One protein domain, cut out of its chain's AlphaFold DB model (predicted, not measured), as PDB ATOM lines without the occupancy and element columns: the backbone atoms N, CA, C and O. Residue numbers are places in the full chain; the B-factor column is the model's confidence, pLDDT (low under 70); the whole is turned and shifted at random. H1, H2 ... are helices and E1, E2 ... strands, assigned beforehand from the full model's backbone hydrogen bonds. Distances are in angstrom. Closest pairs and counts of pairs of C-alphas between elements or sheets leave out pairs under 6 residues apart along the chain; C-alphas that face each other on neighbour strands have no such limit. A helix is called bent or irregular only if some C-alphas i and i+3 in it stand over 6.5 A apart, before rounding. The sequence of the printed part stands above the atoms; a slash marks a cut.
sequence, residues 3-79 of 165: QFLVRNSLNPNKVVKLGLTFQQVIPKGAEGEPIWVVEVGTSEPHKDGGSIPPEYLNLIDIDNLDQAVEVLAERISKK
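AT A GLANCE: This is residues 3 to 79 of the 165 residues of an uncharacterized protein of Tenericutes bacterium (UniProt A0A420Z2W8). A curled four-stranded sheet, like part of a barrel, wraps round one helix, H1, which covers one of its faces and leaves the other bare. The long axis runs from the E1 to E2 turn, near Asn 13, to the tip of the E2 to E3 loop, at Glu 31. The 77 printed residues hold strands E1 to E4 and then H1, class mixed; the sheet, order E1, E2, E3, E4, is antiparallel. The whole is loose, with a radius of gyration of the C-alphas of 14.6 A, and elongated, spanning 49 by 27 by 16 A.

IN THESE COORDINATES: Find C-alpha 3 at (-28.722, 28.894, -21.360); E1 runs from there to residue 8, 16.7 A. E2, residues 11 to 25, covers 38.0 A and bends by 70 degrees at residue 14. E3 is residues 35 to 42, 23.3 A, and E4 residues 55 to 59, 13.3 A. H1, residues 62 to 77, runs 22.9 A to C-alpha 77 at (-20.782, 19.239, -13.894); it is irregular, with C-alphas 63 and 66 7.7 A apart.

HOW THE PARTS SIT: The strands form a meander, each the antiparallel neighbour of the one before. Look for N 6 and O 16 at 2.8 A in hairpin E1 and E2, N 21 and O 39 at 2.9 A in hairpin E2 and E3, and N 38 and O 57 at 2.9 A in hairpin E3 and E4. H1 is on this strongly twisted sheet, which curls round it; the closest C-alphas of E3 and H1, Val 40 and Leu 72, are 6.1 A apart. E1 and H1 are near each other. E1 is apart from E3 and E4. In H1, 10 of 12 O i to N i+4 pairs are within hydrogen-bond range.

THE WHOLE: C-alphas 13 and 31, the two farthest apart, are separated by 49.5 A. The printed part has no cut. The link E3 to E4, 12 residues, is long. Confidence is under 70 at residues 29 to 32.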
ATOM      1  N   GLN A   3     -28.631  29.790 -22.509       93.62
ATOM      2  CA  GLN A   3     -28.722  28.894 -21.360       93.62
ATOM      3  C   GLN A   3     -29.146  27.515 -21.845       93.62
ATOM      4  O   GLN A   3     -29.982  27.411 -22.740       93.62
ATOM      5  N   PHE A   4     -28.589  26.479 -21.233       92.31
ATOM      6  CA  PHE A   4     -28.952  25.092 -21.496       92.31
ATOM      7  C   PHE A   4     -29.080  24.329 -20.177       92.31
ATOM      8  O   PHE A   4     -28.681  24.813 -19.114       92.31
ATOM      9  N   LEU A   5     -29.724  23.167 -20.233       92.19
ATOM     10  CA  LEU A   5     -30.017  22.353 -19.061       92.19
ATOM     11  C   LEU A   5     -29.137  21.107 -19.071       92.19
ATOM     12  O   LEU A   5     -29.017  20.443 -20.095       92.19
ATOM     13  N   VAL A   6     -28.570  20.784 -17.914       90.56
ATOM     14  CA  VAL A   6     -27.866  19.527 -17.657       90.56
ATOM     15  C   VAL A   6     -28.655  18.765 -16.607       90.56
ATOM     16  O   VAL A   6     -29.023  19.318 -15.571       90.56
ATOM     17  N   ARG A   7     -28.933  17.495 -16.869       86.88
ATOM     18  CA  ARG A   7     -29.650  16.611 -15.950       86.88
ATOM     19  C   ARG A   7     -28.693  15.532 -15.463       86.88
ATOM     20  O   ARG A   7     -27.966  14.960 -16.268       86.88
ATOM     21  N   ASN A   8     -28.710  15.245 -14.163       84.06
ATOM     22  CA  ASN A   8     -28.050  14.045 -13.661       84.06
ATOM     23  C   ASN A   8     -28.877  12.830 -14.072       84.06
ATOM     24  O   ASN A   8     -30.060  12.759 -13.746       84.06
ATOM     25  N   SER A   9     -28.260  11.871 -14.750       76.44
ATOM     26  CA  SER A   9     -28.927  10.622 -15.092       76.44
ATOM     27  C   SER A   9     -29.374   9.897 -13.811       76.44
ATOM     28  O   SER A   9     -30.557   9.632 -13.642       76.44
ATOM     29  N   LEU A  10     -28.498   9.766 -12.808       77.56
ATOM     30  CA  LEU A  10     -28.776   9.127 -11.508       77.56
ATOM     31  C   LEU A  10     -29.696   9.939 -10.572       77.56
ATOM     32  O   LEU A  10     -29.984   9.515  -9.455       77.56
ATOM     33  N   ASN A  11     -30.124  11.136 -10.971       81.38
ATOM     34  CA  ASN A  11     -31.186  11.877 -10.295       81.38
ATOM     35  C   ASN A  11     -31.922  12.735 -11.334       81.38
ATOM     36  O   ASN A  11     -31.626  13.928 -11.468       81.38
ATOM     37  N   PRO A  12     -32.898  12.163 -12.055       74.69
ATOM     38  CA  PRO A  12     -33.560  12.839 -13.171       74.69
ATOM     39  C   PRO A  12     -34.372  14.070 -12.742       74.69
ATOM     40  O   PRO A  12     -34.636  14.957 -13.558       74.69
ATOM     41  N   ASN A  13     -34.721  14.164 -11.455       80.81
ATOM     42  CA  ASN A  13     -35.386  15.329 -10.872       80.81
ATOM     43  C   ASN A  13     -34.422  16.501 -10.640       80.81
ATOM     44  O   ASN A  13     -34.865  17.638 -10.471       80.81
ATOM     45  N   LYS A  14     -33.107  16.252 -10.642       86.50
ATOM     46  CA  LYS A  14     -32.080  17.280 -10.494       86.50
ATOM     47  C   LYS A  14     -31.617  17.754 -11.865       86.50
ATOM     48  O   LYS A  14     -30.764  17.153 -12.517       86.50
ATOM     49  N   VAL A  15     -32.208  18.868 -12.283       89.81
ATOM     50  CA  VAL A  15     -31.855  19.581 -13.509       89.81
ATOM     51  C   VAL A  15     -31.179  20.888 -13.132       89.81
ATOM     52  O   VAL A  15     -31.748  21.704 -12.411       89.81
ATOM     53  N   VAL A  16     -29.972  21.082 -13.644       93.12
ATOM     54  CA  VAL A  16     -29.162  22.274 -13.432       93.12
ATOM     55  C   VAL A  16     -29.154  23.115 -14.692       93.12
ATOM     56  O   VAL A  16     -29.062  22.614 -15.810       93.12
ATOM     57  N   LYS A  17     -29.218  24.426 -14.498       95.12
ATOM     58  CA  LYS A  17     -29.154  25.399 -15.573       95.12
ATOM     59  C   LYS A  17     -27.739  25.945 -15.712       95.12
ATOM     60  O   LYS A  17     -27.229  26.571 -14.788       95.12
ATOM     61  N   LEU A  18     -27.139  25.748 -16.881       96.44
ATOM     62  CA  LEU A  18     -25.844  26.321 -17.227       96.44
ATOM     63  C   LEU A  18     -26.036  27.545 -18.122       96.44
ATOM     64  O   LEU A  18     -26.822  27.536 -19.072       96.44
ATOM     65  N   GLY A  19     -25.343  28.627 -17.782       96.12
ATOM     66  CA  GLY A  19     -25.248  29.827 -18.601       96.12
ATOM     67  C   GLY A  19     -24.098  29.698 -19.584       96.12
ATOM     68  O   GLY A  19     -23.006  29.310 -19.189       96.12
ATOM     69  N   LEU A  20     -24.352  30.050 -20.840       95.38
ATOM     70  CA  LEU A  20     -23.380  30.095 -21.921       95.38
ATOM     71  C   LEU A  20     -23.226  31.537 -22.403       95.38
ATOM     72  O   LEU A  20     -24.195  32.200 -22.809       95.38
ATOM     73  N   THR A  21     -21.990  32.010 -22.407       94.12
ATOM     74  CA  THR A  21     -21.620  33.288 -23.003       94.12
ATOM     75  C   THR A  21     -20.540  33.044 -24.047       94.12
ATOM     76  O   THR A  21     -19.616  32.272 -23.832       94.12
ATOM     77  N   PHE A  22     -20.679  33.695 -25.197       91.00
ATOM     78  CA  PHE A  22     -19.733  33.602 -26.298       91.00
ATOM     79  C   PHE A  22     -19.353  35.012 -26.724       91.00
ATOM     80  O   PHE A  22     -20.238  35.826 -27.002       91.00
ATOM     81  N   GLN A  23     -18.061  35.328 -26.698       89.75
ATOM     82  CA  GLN A  23     -17.563  36.672 -26.987       89.75
ATOM     83  C   GLN A  23     -16.338  36.621 -27.884       89.75
ATOM     84  O   GLN A  23     -15.451  35.795 -27.697       89.75
ATOM     85  N   GLN A  24     -16.269  37.549 -28.831       88.69
ATOM     86  CA  GLN A  24     -15.066  37.790 -29.613       88.69
ATOM     87  C   GLN A  24     -14.182  38.792 -28.873       88.69
ATOM     88  O   GLN A  24     -14.649  39.862 -28.476       88.69
ATOM     89  N   VAL A  25     -12.905  38.468 -28.705       87.12
ATOM     90  CA  VAL A  25     -11.920  39.338 -28.061       87.12
ATOM     91  C   VAL A  25     -10.727  39.565 -28.980       87.12
ATOM     92  O   VAL A  25     -10.237  38.654 -29.645       87.12
ATOM     93  N   ILE A  26     -10.246  40.807 -29.000       83.25
ATOM     94  CA  ILE A  26      -9.033  41.203 -29.717       83.25
ATOM     95  C   ILE A  26      -7.947  41.433 -28.659       83.25
ATOM     96  O   ILE A  26      -8.079  42.366 -27.854       83.25
ATOM     97  N   PRO A  27      -6.895  40.597 -28.600       77.31
ATOM     98  CA  PRO A  27      -5.819  40.768 -27.632       77.31
ATOM     99  C   PRO A  27      -5.140  42.132 -27.805       77.31
ATOM    100  O   PRO A  27      -4.723  42.503 -28.902       77.31
ATOM    101  N   LYS A  28      -4.998  42.905 -26.720       73.56
ATOM    102  CA  LYS A  28      -4.297  44.197 -26.778       73.56
ATOM    103  C   LYS A  28      -2.817  43.989 -27.109       73.56
ATOM    104  O   LYS A  28      -2.118  43.303 -26.371       73.56
ATOM    105  N   GLY A  29      -2.333  44.666 -28.152       66.12
ATOM    106  CA  GLY A  29      -0.908  44.723 -28.504       66.12
ATOM    107  C   GLY A  29      -0.448  43.719 -29.563       66.12
ATOM    108  O   GLY A  29       0.727  43.734 -29.910       66.12
ATOM    109  N   ALA A  30      -1.347  42.893 -30.101       61.19
ATOM    110  CA  ALA A  30      -1.080  42.069 -31.273       61.19
ATOM    111  C   ALA A  30      -1.870  42.614 -32.472       61.19
ATOM    112  O   ALA A  30      -3.079  42.818 -32.371       61.19
ATOM    113  N   GLU A  31      -1.208  42.822 -33.612       62.84
ATOM    114  CA  GLU A  31      -1.886  42.728 -34.910       62.84
ATOM    115  C   GLU A  31      -2.253  41.250 -35.084       62.84
ATOM    116  O   GLU A  31      -1.451  40.450 -35.555       62.84
ATOM    117  N   GLY A  32      -3.397  40.848 -34.538       64.62
ATOM    118  CA  GLY A  32      -3.760  39.444 -34.400       64.62
ATOM    119  C   GLY A  32      -5.212  39.198 -34.762       64.62
ATOM    120  O   GLY A  32      -6.069  40.066 -34.578       64.62
ATOM    121  N   GLU A  33      -5.467  38.001 -35.279       73.94
ATOM    122  CA  GLU A  33      -6.817  37.528 -35.551       73.94
ATOM    123  C   GLU A  33      -7.651  37.510 -34.261       73.94
ATOM    124  O   GLU A  33      -7.130  37.223 -33.175       73.94
ATOM    125  N   PRO A  34      -8.944  37.855 -34.351       81.62
ATOM    126  CA  PRO A  34      -9.827  37.824 -33.201       81.62
ATOM    127  C   PRO A  34      -9.960  36.397 -32.659       81.62
ATOM    128  O   PRO A  34     -10.145  35.452 -33.420       81.62
ATOM    129  N   ILE A  35      -9.929  36.257 -31.335       86.38
ATOM    130  CA  ILE A  35     -10.128  34.978 -30.650       86.38
ATOM    131  C   ILE A  35     -11.558  34.942 -30.130       86.38
ATOM    132  O   ILE A  35     -12.062  35.929 -29.590       86.38
ATOM    133  N   TRP A  36     -12.212  33.799 -30.260       89.00
ATOM    134  CA  TRP A  36     -13.500  33.564 -29.634       89.00
ATOM    135  C   TRP A  36     -13.306  32.961 -28.247       89.00
ATOM    136  O   TRP A  36     -12.492  32.067 -28.053       89.00
ATOM    137  N   VAL A  37     -14.049  33.443 -27.261       91.06
ATOM    138  CA  VAL A  37     -14.020  32.928 -25.891       91.06
ATOM    139  C   VAL A  37     -15.405  32.418 -25.553       91.06
ATOM    140  O   VAL A  37     -16.389  33.163 -25.592       91.06
ATOM    141  N   VAL A  38     -15.464  31.132 -25.228       94.25
ATOM    142  CA  VAL A  38     -16.643  30.465 -24.685       94.25
ATOM    143  C   VAL A  38     -16.518  30.461 -23.170       94.25
ATOM    144  O   VAL A  38     -15.485  30.062 -22.638       94.25
ATOM    145  N   GLU A  39     -17.568  30.883 -22.482       95.25
ATOM    146  CA  GLU A  39     -17.695  30.844 -21.029       95.25
ATOM    147  C   GLU A  39     -18.933  30.031 -20.656       95.25
ATOM    148  O   GLU A  39     -20.031  30.301 -21.155       95.25
ATOM    149  N   VAL A  40     -18.769  29.075 -19.739       96.81
ATOM    150  CA  VAL A  40     -19.880  28.349 -19.118       96.81
ATOM    151  C   VAL A  40     -19.854  28.556 -17.610       96.81
ATOM    152  O   VAL A  40     -18.833  28.349 -16.956       96.81
ATOM    153  N   GLY A  41     -20.997  28.938 -17.044       96.31
ATOM    154  CA  GLY A  41     -21.157  29.177 -15.611       96.31
ATOM    155  C   GLY A  41     -22.444  28.583 -15.051       96.31
ATOM    156  O   GLY A  41     -23.368  28.237 -15.788       96.31
ATOM    157  N   THR A  42     -22.514  28.482 -13.726       96.00
ATOM    158  CA  THR A  42     -23.696  28.007 -12.999       96.00
ATOM    159  C   THR A  42     -23.888  28.782 -11.702       96.00
ATOM    160  O   THR A  42     -22.935  29.329 -11.150       96.00
ATOM    161  N   SER A  43     -25.126  28.826 -11.217       94.88
ATOM    162  CA  SER A  43     -25.457  29.301  -9.870       94.88
ATOM    163  C   SER A  43     -25.461  28.184  -8.825       94.88
ATOM    164  O   SER A  43     -25.674  28.465  -7.648       94.88
ATOM    165  N   GLU A  44     -25.272  26.929  -9.240       94.81
ATOM    166  CA  GLU A  44     -25.240  25.796  -8.317       94.81
ATOM    167  C   GLU A  44     -24.029  25.855  -7.378       94.81
ATOM    168  O   GLU A  44     -22.947  26.315  -7.771       94.81
ATOM    169  N   PRO A  45     -24.184  25.371  -6.136       92.88
ATOM    170  CA  PRO A  45     -23.084  25.300  -5.194       92.88
ATOM    171  C   PRO A  45     -22.061  24.240  -5.615       92.88
ATOM    172  O   PRO A  45     -22.389  23.203  -6.201       92.88
ATOM    173  N   HIS A  46     -20.803  24.488  -5.257       95.56
ATOM    174  CA  HIS A  46     -19.755  23.482  -5.357       95.56
ATOM    175  C   HIS A  46     -20.043  22.348  -4.364       95.56
ATOM    176  O   HIS A  46     -20.477  22.605  -3.240       95.56
ATOM    177  N   LYS A  47     -19.748  21.100  -4.739       94.31
ATOM    178  CA  LYS A  47     -19.948  19.914  -3.882       94.31
ATOM    179  C   LYS A  47     -19.179  19.936  -2.564       94.31
ATOM    180  O   LYS A  47     -19.615  19.353  -1.582       94.31
ATOM    181  N   ASP A  48     -18.073  20.667  -2.545       95.31
ATOM    182  CA  ASP A  48     -17.240  20.888  -1.354       95.31
ATOM    183  C   ASP A  48     -17.629  22.171  -0.583       95.31
ATOM    184  O   ASP A  48     -16.950  22.569   0.361       95.31
ATOM    185  N   GLY A  49     -18.723  22.832  -0.984       91.88
ATOM    186  CA  GLY A  49     -19.187  24.109  -0.445       91.88
ATOM    187  C   GLY A  49     -18.676  25.331  -1.219       91.88
ATOM    188  O   GLY A  49     -17.612  25.317  -1.832       91.88
ATOM    189  N   GLY A  50     -19.449  26.420  -1.181       93.69
ATOM    190  CA  GLY A  50     -19.143  27.667  -1.895       93.69
ATOM    191  C   GLY A  50     -19.693  27.712  -3.326       93.69
ATOM    192  O   GLY A  50     -20.564  26.926  -3.694       93.69
ATOM    193  N   SER A  51     -19.217  28.672  -4.124       95.69
ATOM    194  CA  SER A  51     -19.648  28.874  -5.513       95.69
ATOM    195  C   SER A  51     -18.716  28.194  -6.517       95.69
ATOM    196  O   SER A  51     -17.508  28.084  -6.299       95.69
ATOM    197  N   ILE A  52     -19.274  27.771  -7.652       96.75
ATOM    198  CA  ILE A  52     -18.496  27.255  -8.779       96.75
ATOM    199  C   ILE A  52     -18.062  28.440  -9.653       96.75
ATOM    200  O   ILE A  52     -18.927  29.160 -10.157       96.75
ATOM    201  N   PRO A  53     -16.753  28.679  -9.855       96.12
ATOM    202  CA  PRO A  53     -16.312  29.705 -10.789       96.12
ATOM    203  C   PRO A  53     -16.643  29.291 -12.233       96.12
ATOM    204  O   PRO A  53     -16.592  28.095 -12.543       96.12
ATOM    205  N   PRO A  54     -16.950  30.255 -13.120       96.00
ATOM    206  CA  PRO A  54     -17.144  29.976 -14.538       96.00
ATOM    207  C   PRO A  54     -15.876  29.391 -15.173       96.00
ATOM    208  O   PRO A  54     -14.752  29.699 -14.766       96.00
ATOM    209  N   GLU A  55     -16.075  28.543 -16.175       96.94
ATOM    210  CA  GLU A  55     -15.029  27.892 -16.963       96.94
ATOM    211  C   GLU A  55     -14.963  28.511 -18.361       96.94
ATOM    212  O   GLU A  55     -15.991  28.887 -18.925       96.94
ATOM    213  N   TYR A  56     -13.757  28.579 -18.930       94.94
ATOM    214  CA  TYR A  56     -13.501  29.264 -20.197       94.94
ATOM    215  C   TYR A  56     -12.730  28.380 -21.175       94.94
ATOM    216  O   TYR A  56     -11.842  27.620 -20.774       94.94
ATOM    217  N   LEU A  57     -13.026  28.522 -22.466       93.69
ATOM    218  CA  LEU A  57     -12.250  27.918 -23.544       93.69
ATOM    219  C   LEU A  57     -12.078  28.906 -24.696       93.69
ATOM    220  O   LEU A  57     -13.038  29.527 -25.150       93.69
ATOM    221  N   ASN A  58     -10.838  29.038 -25.162       90.44
ATOM    222  CA  ASN A  58     -10.510  29.875 -26.308       90.44
ATOM    223  C   ASN A  58     -10.676  29.052 -27.584       90.44
ATOM    224  O   ASN A  58     -10.074  27.986 -27.721       90.44
ATOM    225  N   LEU A  59     -11.459  29.573 -28.515       82.56
ATOM    226  CA  LEU A  59     -11.690  29.026 -29.835       82.56
ATOM    227  C   LEU A  59     -11.054  29.921 -30.890       82.56
ATOM    228  O   LEU A  59     -11.201  31.143 -30.885       82.56
ATOM    229  N   ILE A  60     -10.349  29.273 -31.809       71.19
ATOM    230  CA  ILE A  60      -9.857  29.901 -33.036       71.19
ATOM    231  C   ILE A  60     -10.946  29.816 -34.120       71.19
ATOM    232  O   ILE A  60     -11.064  30.718 -34.940       71.19
ATOM    233  N   ASP A  61     -11.792  28.780 -34.062       78.56
ATOM    234  CA  ASP A  61     -12.844  28.486 -35.036       78.56
ATOM    235  C   ASP A  61     -14.175  28.149 -34.342       78.56
ATOM    236  O   ASP A  61     -14.193  27.473 -33.307       78.56
ATOM    237  N   ILE A  62     -15.280  28.625 -34.916       80.75
ATOM    238  CA  ILE A  62     -16.644  28.425 -34.424       80.75
ATOM    239  C   ILE A  62     -17.177  27.020 -34.714       80.75
ATOM    240  O   ILE A  62     -18.056  26.557 -33.991       80.75
ATOM    241  N   ASP A  63     -16.612  26.312 -35.695       86.31
ATOM    242  CA  ASP A  63     -17.040  24.952 -36.045       86.31
ATOM    243  C   ASP A  63     -16.843  23.952 -34.886       86.31
ATOM    244  O   ASP A  63     -17.501  22.918 -34.828       86.31
ATOM    245  N   ASN A  64     -15.994  24.289 -33.908       87.62
ATOM    246  CA  ASN A  64     -15.750  23.481 -32.708       87.62
ATOM    247  C   ASN A  64     -16.536  23.962 -31.472       87.62
ATOM    248  O   ASN A  64     -16.198  23.595 -30.343       87.62
ATOM    249  N   LEU A  65     -17.556  24.811 -31.652       89.31
ATOM    250  CA  LEU A  65     -18.319  25.385 -30.542       89.31
ATOM    251  C   LEU A  65     -19.025  24.314 -29.706       89.31
ATOM    252  O   LEU A  65     -18.921  24.355 -28.482       89.31
ATOM    253  N   ASP A  66     -19.692  23.351 -30.340       90.56
ATOM    254  CA  ASP A  66     -20.451  22.317 -29.625       90.56
ATOM    255  C   ASP A  66     -19.530  21.479 -28.732       90.56
ATOM    256  O   ASP A  66     -19.766  21.353 -27.529       90.56
ATOM    257  N   GLN A  67     -18.396  21.029 -29.278       90.81
ATOM    258  CA  GLN A  67     -17.385  20.293 -28.519       90.81
ATOM    259  C   GLN A  67     -16.816  21.127 -27.359       90.81
ATOM    260  O   GLN A  67     -16.587  20.614 -26.262       90.81
ATOM    261  N   ALA A  68     -16.591  22.428 -27.566       92.50
ATOM    262  CA  ALA A  68     -16.130  23.316 -26.503       92.50
ATOM    263  C   ALA A  68     -17.162  23.465 -25.381       92.50
ATOM    264  O   ALA A  68     -16.799  23.427 -24.203       92.50
ATOM    265  N   VAL A  69     -18.440  23.619 -25.736       93.38
ATOM    266  CA  VAL A  69     -19.541  23.703 -24.770       93.38
ATOM    267  C   VAL A  69     -19.650  22.406 -23.976       93.38
ATOM    268  O   VAL A  69     -19.755  22.478 -22.754       93.38
ATOM    269  N   GLU A  70     -19.548  21.242 -24.620       92.50
ATOM    270  CA  GLU A  70     -19.558  19.935 -23.950       92.50
ATOM    271  C   GLU A  70     -18.419  19.798 -22.936       92.50
ATOM    272  O   GLU A  70     -18.665  19.488 -21.768       92.50
ATOM    273  N   VAL A  71     -17.181  20.111 -23.335       94.62
ATOM    274  CA  VAL A  71     -16.009  20.046 -22.444       94.62
ATOM    275  C   VAL A  71     -16.175  20.974 -21.238       94.62
ATOM    276  O   VAL A  71     -15.851  20.603 -20.105       94.62
ATOM    277  N   LEU A  72     -16.675  22.194 -21.447       95.75
ATOM    278  CA  LEU A  72     -16.902  23.149 -20.362       95.75
ATOM    279  C   LEU A  72     -18.058  22.720 -19.449       95.75
ATOM    280  O   LEU A  72     -17.936  22.800 -18.223       95.75
ATOM    281  N   ALA A  73     -19.151  22.217 -20.024       95.12
ATOM    282  CA  ALA A  73     -20.280  21.676 -19.281       95.12
ATOM    283  C   ALA A  73     -19.852  20.489 -18.411       95.12
ATOM    284  O   ALA A  73     -20.227  20.431 -17.239       95.12
ATOM    285  N   GLU A  74     -19.018  19.588 -18.931       94.25
ATOM    286  CA  GLU A  74     -18.459  18.454 -18.191       94.25
ATOM    287  C   GLU A  74     -17.633  18.925 -16.982       94.25
ATOM    288  O   GLU A  74     -17.809  18.433 -15.862       94.25
ATOM    289  N   ARG A  75     -16.759  19.926 -17.173       96.31
ATOM    290  CA  ARG A  75     -15.937  20.501 -16.091       96.31
ATOM    291  C   ARG A  75     -16.779  21.122 -14.984       96.31
ATOM    292  O   ARG A  75     -16.497  20.881 -13.811       96.31
ATOM    293  N   ILE A  76     -17.804  21.900 -15.339       96.56
ATOM    294  CA  ILE A  76     -18.743  22.472 -14.364       96.56
ATOM    295  C   ILE A  76     -19.524  21.353 -13.664       96.56
ATOM    296  O   ILE A  76     -19.628  21.342 -12.438       96.56
ATOM    297  N   SER A  77     -19.995  20.360 -14.418       94.25
ATOM    298  CA  SER A  77     -20.782  19.239 -13.894       94.25
ATOM    299  C   SER A  77     -20.010  18.405 -12.876       94.25
ATOM    300  O   SER A  77     -20.573  18.005 -11.862       94.25
ATOM    301  N   LYS A  78     -18.697  18.219 -13.047       94.81
ATOM    302  CA  LYS A  78     -17.830  17.527 -12.069       94.81
ATOM    303  C   LYS A  78     -17.732  18.220 -10.700       94.81
ATOM    304  O   LYS A  78     -17.326  17.581  -9.720       94.81
ATOM    305  N   LYS A  79     -18.062  19.512 -10.634       96.06
ATOM    306  CA  LYS A  79     -17.996  20.349  -9.426       96.06
ATOM    307  C   LYS A  79     -19.335  20.477  -8.703       96.06
ATOM    308  O   LYS A  79     -19.337  20.814  -7.522       96.06
TER     309      LYS A  79